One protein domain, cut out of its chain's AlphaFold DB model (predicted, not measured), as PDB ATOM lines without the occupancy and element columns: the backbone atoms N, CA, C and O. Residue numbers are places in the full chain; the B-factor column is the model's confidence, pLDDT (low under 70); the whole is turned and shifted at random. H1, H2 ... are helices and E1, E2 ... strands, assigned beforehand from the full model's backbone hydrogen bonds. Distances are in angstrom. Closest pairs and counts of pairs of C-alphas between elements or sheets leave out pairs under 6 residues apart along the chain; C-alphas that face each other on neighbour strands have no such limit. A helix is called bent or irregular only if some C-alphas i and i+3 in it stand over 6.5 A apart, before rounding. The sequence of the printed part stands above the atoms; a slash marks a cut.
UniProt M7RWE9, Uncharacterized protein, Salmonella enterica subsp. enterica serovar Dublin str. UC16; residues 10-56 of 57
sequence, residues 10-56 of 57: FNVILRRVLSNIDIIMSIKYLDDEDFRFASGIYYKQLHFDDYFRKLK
ATOM      1  N   PHE A  10     126.966 168.707 112.340       84.62
ATOM      2  CA  PHE A  10     127.604 167.400 112.153       84.62
ATOM      3  C   PHE A  10     127.312 166.788 110.775       84.62
ATOM      4  O   PHE A  10     128.216 166.295 110.103       84.62
ATOM      5  N   ASN A  11     126.066 166.888 110.305       84.56
ATOM      6  CA  ASN A  11     125.655 166.402 108.987       84.56
ATOM      7  C   ASN A  11     126.369 167.124 107.827       84.56
ATOM      8  O   ASN A  11     126.666 166.491 106.814       84.56
ATOM      9  N   VAL A  12     126.685 168.415 107.966       86.88
ATOM     10  CA  VAL A  12     127.442 169.188 106.969       86.88
ATOM     11  C   VAL A  12     128.886 168.694 106.902       86.88
ATOM     12  O   VAL A  12     129.400 168.451 105.808       86.88
ATOM     13  N   ILE A  13     129.525 168.489 108.058       88.38
ATOM     14  CA  ILE A  13     130.893 167.957 108.137       88.38
ATOM     15  C   ILE A  13     130.942 166.553 107.533       88.38
ATOM     16  O   ILE A  13     131.749 166.285 106.643       88.38
ATOM     17  N   LEU A  14     130.042 165.672 107.966       87.31
ATOM     18  CA  LEU A  14     129.986 164.284 107.521       87.31
ATOM     19  C   LEU A  14     129.749 164.177 106.013       87.31
ATOM     20  O   LEU A  14     130.434 163.416 105.333       87.31
ATOM     21  N   ARG A  15     128.849 165.000 105.457       89.12
ATOM     22  CA  ARG A  15     128.636 165.086 104.005       89.12
ATOM     23  C   ARG A  15     129.884 165.503 103.262       89.12
ATOM     24  O   ARG A  15     130.183 164.918 102.221       89.12
ATOM     25  N   ARG A  16     130.633 166.466 103.790       90.44
ATOM     26  CA  ARG A  16     131.892 166.893 103.184       90.44
ATOM     27  C   ARG A  16     132.936 165.778 103.223       90.44
ATOM     28  O   ARG A  16     133.587 165.550 102.212       90.44
ATOM     29  N   VAL A  17     133.051 165.051 104.331       89.69
ATOM     30  CA  VAL A  17     133.978 163.913 104.461       89.69
ATOM     31  C   VAL A  17     133.618 162.798 103.477       89.69
ATOM     32  O   VAL A  17     134.440 162.441 102.638       89.69
ATOM     33  N   LEU A  18     132.376 162.308 103.498       91.50
ATOM     34  CA  LEU A  18     131.939 161.204 102.632       91.50
ATOM     35  C   LEU A  18     131.938 161.570 101.142       91.50
ATOM     36  O   LEU A  18     132.083 160.701 100.292       91.50
ATOM     37  N   SER A  19     131.807 162.855 100.800       91.62
ATOM     38  CA  SER A  19     131.909 163.294  99.401       91.62
ATOM     39  C   SER A  19     133.345 163.236  98.870       91.62
ATOM     40  O   SER A  19     133.522 163.112  97.660       91.62
ATOM     41  N   ASN A  20     134.355 163.312  99.743       94.50
ATOM     42  CA  ASN A  20     135.775 163.333  99.374       94.50
ATOM     43  C   ASN A  20     136.489 161.985  99.578       94.50
ATOM     44  O   ASN A  20     137.668 161.879  99.258       94.50
ATOM     45  N   ILE A  21     135.803 160.966 100.105       94.12
ATOM     46  CA  ILE A  21     136.371 159.636 100.340       94.12
ATOM     47  C   ILE A  21     135.589 158.607  99.528       94.12
ATOM     48  O   ILE A  21     134.382 158.460  99.706       94.12
ATOM     49  N   ASP A  22     136.280 157.868  98.664       95.94
ATOM     50  CA  ASP A  22     135.634 156.852  97.830       95.94
ATOM     51  C   ASP A  22     135.408 155.533  98.579       95.94
ATOM     52  O   ASP A  22     134.372 154.890  98.391       95.94
ATOM     53  N   ILE A  23     136.350 155.133  99.441       95.56
ATOM     54  CA  ILE A  23     136.305 153.872 100.190       95.56
ATOM     55  C   ILE A  23     136.697 154.116 101.651       95.56
ATOM     56  O   ILE A  23     137.728 154.727 101.921       95.56
ATOM     57  N   ILE A  24     135.910 153.591 102.595       95.00
ATOM     58  CA  ILE A  24     136.297 153.477 104.011       95.00
ATOM     59  C   ILE A  24     136.264 152.000 104.383       95.00
ATOM     60  O   ILE A  24     135.236 151.346 104.225       95.00
ATOM     61  N   MET A  25     137.372 151.479 104.899       96.00
ATOM     62  CA  MET A  25     137.451 150.117 105.419       96.00
ATOM     63  C   MET A  25     137.487 150.156 106.943       96.00
ATOM     64  O   MET A  25     138.344 150.806 107.538       96.00
ATOM     65  N   SER A  26     136.552 149.459 107.578       94.81
ATOM     66  CA  SER A  26     136.562 149.243 109.021       94.81
ATOM     67  C   SER A  26     137.325 147.963 109.329       94.81
ATOM     68  O   SER A  26     137.038 146.917 108.750       94.81
ATOM     69  N   ILE A  27     138.278 148.048 110.251       94.56
ATOM     70  CA  ILE A  27     139.060 146.910 110.737       94.56
ATOM     71  C   ILE A  27     138.709 146.709 112.209       94.56
ATOM     72  O   ILE A  27     138.629 147.681 112.963       94.56
ATOM     73  N   LYS A  28     138.491 145.459 112.611       93.75
ATOM     74  CA  LYS A  28     138.271 145.077 114.009       93.75
ATOM     75  C   LYS A  28     139.265 144.009 114.431       93.75
ATOM     76  O   LYS A  28     139.764 143.256 113.595       93.75
ATOM     77  N   TYR A  29     139.507 143.968 115.733       92.25
ATOM     78  CA  TYR A  29     140.193 142.866 116.387       92.25
ATOM     79  C   TYR A  29     139.204 141.728 116.615       92.25
ATOM     80  O   TYR A  29     138.043 141.973 116.957       92.25
ATOM     81  N   LEU A  30     139.649 140.506 116.347       86.69
ATOM     82  CA  LEU A  30     138.889 139.292 116.606       86.69
ATOM     83  C   LEU A  30     138.953 138.925 118.097       86.69
ATOM     84  O   LEU A  30     137.964 138.464 118.659       86.69
ATOM     85  N   ASP A  31     140.102 139.184 118.715       85.38
ATOM     86  CA  ASP A  31     140.457 138.868 120.095       85.38
ATOM     87  C   ASP A  31     141.562 139.819 120.608       85.38
ATOM     88  O   ASP A  31     141.984 140.749 119.911       85.38
ATOM     89  N   ASP A  32     142.017 139.588 121.843       81.81
ATOM     90  CA  ASP A  32     143.122 140.321 122.477       81.81
ATOM     91  C   ASP A  32     144.508 139.928 121.913       81.81
ATOM     92  O   ASP A  32     145.514 140.537 122.279       81.81
ATOM     93  N   GLU A  33     144.582 138.940 121.010       79.00
ATOM     94  CA  GLU A  33     145.822 138.387 120.434       79.00
ATOM     95  C   GLU A  33     146.169 138.989 119.060       79.00
ATOM     96  O   GLU A  33     146.871 138.394 118.244       79.00
ATOM     97  N   ASP A  34     145.730 140.226 118.814       80.25
ATOM     98  CA  ASP A  34     146.122 141.046 117.659       80.25
ATOM     99  C   ASP A  34     145.644 140.518 116.282       80.25
ATOM    100  O   ASP A  34     146.041 141.048 115.235       80.25
ATOM    101  N   PHE A  35     144.730 139.538 116.236       89.38
ATOM    102  CA  PHE A  35     144.118 139.089 114.982       89.38
ATOM    103  C   PHE A  35     143.135 140.132 114.440       89.38
ATOM    104  O   PHE A  35     142.156 140.494 115.091       89.38
ATOM    105  N   ARG A  36     143.368 140.617 113.211       91.44
ATOM    106  CA  ARG A  36     142.582 141.698 112.588       91.44
ATOM    107  C   ARG A  36     141.816 141.213 111.370       91.44
ATOM    108  O   ARG A  36     142.354 140.486 110.539       91.44
ATOM    109  N   PHE A  37     140.589 141.694 111.213       93.06
ATOM    110  CA  PHE A  37     139.778 141.424 110.028       93.06
ATOM    111  C   PHE A  37     139.053 142.676 109.536       93.06
ATOM    112  O   PHE A  37     138.732 143.586 110.308       93.06
ATOM    113  N   ALA A  38     138.775 142.714 108.231       94.00
ATOM    114  CA  ALA A  38     137.922 143.737 107.641       94.00
ATOM    115  C   ALA A  38     136.474 143.490 108.082       94.00
ATOM    116  O   ALA A  38     135.836 142.526 107.664       94.00
ATOM    117  N   SER A  39     135.950 144.360 108.939       94.94
ATOM    118  CA  SER A  39     134.606 144.232 109.503       94.94
ATOM    119  C   SER A  39     133.531 144.939 108.679       94.94
ATOM    120  O   SER A  39     132.350 144.831 108.994       94.94
ATOM    121  N   GLY A  40     133.927 145.742 107.693       94.50
ATOM    122  CA  GLY A  40     132.994 146.488 106.862       94.50
ATOM    123  C   GLY A  40     133.697 147.354 105.830       94.50
ATOM    124  O   GLY A  40     134.830 147.792 106.033       94.50
ATOM    125  N   ILE A  41     133.004 147.600 104.722       94.69
ATOM    126  CA  ILE A  41     133.463 148.478 103.651       94.69
ATOM    127  C   ILE A  41     132.335 149.450 103.321       94.69
ATOM    128  O   ILE A  41     131.226 149.051 102.971       94.69
ATOM    129  N   TYR A  42     132.630 150.739 103.406       93.88
ATOM    130  CA  TYR A  42     131.852 151.777 102.758       93.88
ATOM    131  C   TYR A  42     132.439 152.028 101.372       93.88
ATOM    132  O   TYR A  42     133.625 152.328 101.264       93.88
ATOM    133  N   TYR A  43     131.613 151.937 100.331       95.81
ATOM    134  CA  TYR A  43     131.963 152.341  98.981       95.81
ATOM    135  C   TYR A  43     130.991 153.418  98.511       95.81
ATOM    136  O   TYR A  43     129.781 153.187  98.434       95.81
ATOM    137  N   LYS A  44     131.521 154.601  98.203       94.69
ATOM    138  CA  LYS A  44     130.745 155.810  97.913       94.69
ATOM    139  C   LYS A  44     129.679 155.596  96.838       94.69
ATOM    140  O   LYS A  44     128.534 155.976  97.058       94.69
ATOM    141  N   GLN A  45     130.021 154.947  95.724       95.12
ATOM    142  CA  GLN A  45     129.081 154.745  94.611       95.12
ATOM    143  C   GLN A  45     127.854 153.906  94.990       95.12
ATOM    144  O   GLN A  45     126.801 154.075  94.387       95.12
ATOM    145  N   LEU A  46     127.981 153.019  95.979       94.88
ATOM    146  CA  LEU A  46     126.891 152.140  96.408       94.88
ATOM    147  C   LEU A  46     126.161 152.657  97.648       94.88
ATOM    148  O   LEU A  46     124.968 152.418  97.800       94.88
ATOM    149  N   HIS A  47     126.865 153.332  98.559       94.31
ATOM    150  CA  HIS A  47     126.349 153.594  99.905       94.31
ATOM    151  C   HIS A  47     126.030 155.065 100.192       94.31
ATOM    152  O   HIS A  47     125.369 155.335 101.191       94.31
ATOM    153  N   PHE A  48     126.495 156.025  99.381       91.50
ATOM    154  CA  PHE A  48     126.381 157.452  99.716       91.50
ATOM    155  C   PHE A  48     124.925 157.899  99.921       91.50
ATOM    156  O   PHE A  48     124.604 158.453 100.973       91.50
ATOM    157  N   ASP A  49     124.035 157.607  98.973       91.44
ATOM    158  CA  ASP A  49     122.641 158.064  99.042       91.44
ATOM    159  C   ASP A  49     121.848 157.377 100.160       91.44
ATOM    160  O   ASP A  49     121.115 158.034 100.903       91.44
ATOM    161  N   ASP A  50     122.036 156.064 100.333       90.44
ATOM    162  CA  ASP A  50     121.366 155.295 101.387       90.44
ATOM    163  C   ASP A  50     121.771 155.775 102.787       90.44
ATOM    164  O   ASP A  50     120.932 155.901 103.681       90.44
ATOM    165  N   TYR A  51     123.048 156.120 102.968       86.06
ATOM    166  CA  TYR A  51     123.562 156.618 104.238       86.06
ATOM    167  C   TYR A  51     122.937 157.969 104.626       86.06
ATOM    168  O   TYR A  51     122.527 158.157 105.771       86.06
ATOM    169  N   PHE A  52     122.784 158.900 103.673       83.75
ATOM    170  CA  PHE A  52     122.115 160.182 103.937       83.75
ATOM    171  C   PHE A  52     120.606 160.063 104.098       83.75
ATOM    172  O   PHE A  52     120.015 160.885 104.798       83.75
ATOM    173  N   ARG A  53     119.976 159.065 103.471       87.00
ATOM    174  CA  ARG A  53     118.563 158.759 103.706       87.00
ATOM    175  C   ARG A  53     118.336 158.340 105.159       87.00
ATOM    176  O   ARG A  53     117.499 158.943 105.818       87.00
ATOM    177  N   LYS A  54     119.139 157.403 105.669       85.50
ATOM    178  CA  LYS A  54     119.061 156.904 107.056       85.50
ATOM    179  C   LYS A  54     119.356 157.963 108.122       85.50
ATOM    180  O   LYS A  54     118.889 157.842 109.239       85.50
ATOM    181  N   LEU A  55     120.128 159.001 107.791       77.50
ATOM    182  CA  LEU A  55     120.449 160.111 108.704       77.50
ATOM    183  C   LEU A  55     119.327 161.151 108.869       77.50
ATOM    184  O   LEU A  55     119.468 162.053 109.693       77.50
ATOM    185  N   LYS A  56     118.285 161.108 108.029       72.38
ATOM    186  CA  LYS A  56     117.142 162.034 108.095       72.38
ATOM    187  C   LYS A  56     115.973 161.495 108.926       72.38
ATOM    188  O   LYS A  56     115.058 162.269 109.196       72.38
TER     189      LYS A  56
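What this domain is: This is residues 10 to 56 of the 57 residues of an uncharacterized protein of Salmonella enterica subsp. enterica serovar Dublin str. UC16 (UniProt M7RWE9). A long hairpin of two strands, E1 and E2, reaches out as an arm, and the two helices H1 and H2 sit side by side at the end where E1 begins and E2 ends, turned across the arm's length. The turn of residues 30 to 35 is at the far tip of the arm, and the helices only just meet each other. The printed part has 47 residues, with the named elements H1, E1, E2 and H2 in that order along the chain; the sheet has the order E1 - E2 and is antiparallel, and the class is mixed, helices and strands. The whole is loose, with a radius of gyration of the C-alphas of 13.5 A, and elongated, spanning 38 by 21 by 18 A.

Where its parts are: E1 is residues 23 to 29, 20.0 A from first to last C-alpha, and begins with C-alpha 23 at (136.305, 153.872, 100.190). E2, the longest strand, is residues 36 to 43 and measures 20.3 A. H1 is residues 10 to 20, 15.7 A long, with C-alpha 10 at (127.604, 167.400, 112.153). H2 is residues 44 to 54, 14.9 A long, and ends with C-alpha 54 at (119.061, 156.904, 107.056). H2 is irregular: C-alphas 46 and 49 are 7.8 A apart, and its line is a rough one.

How they stand to each other: E1 and E2 form a hairpin of antiparallel neighbour strands, with 158 degrees between their N-to-C directions. The C-alphas of Ile 23 and Tyr 43 face each other at 4.8 A, and those of Tyr 29 and Arg 36 at 4.6 A. Within hydrogen-bond range are N 24 and O 42, 2.9 A, and N 39 and O 26, 2.8 A. The closest C-alphas of E1 and H2 are those of Ile 23 and Lys 44, 6.3 A apart. H1 and H2 only just touch, with 3 pairs of C-alphas within 8 A; the closest are those of Leu 18 and Lys 44, 7.3 A. The two helices run opposite ways at a shallow tilt of 12 degrees, 11.9 A from centre to centre. H1 and E2 are apart. In H1 every O i to N i+4 pair is within hydrogen-bond range; in H2 it is 5 of 7.

The domain as a whole: The two C-alphas farthest apart are those of Glu 33 and Lys 56, at 39.2 A, while the first and last printed C-alphas, of Phe 10 and Lys 56, are 12.4 A apart. The printed part has no cut. The links H1 to E1 and E2 to H2 are tight, the link E1 to E2 is short, with 6 residues, and there is no long link. The mean pLDDT of the printed part is 90.0, and no printed residue is under 70.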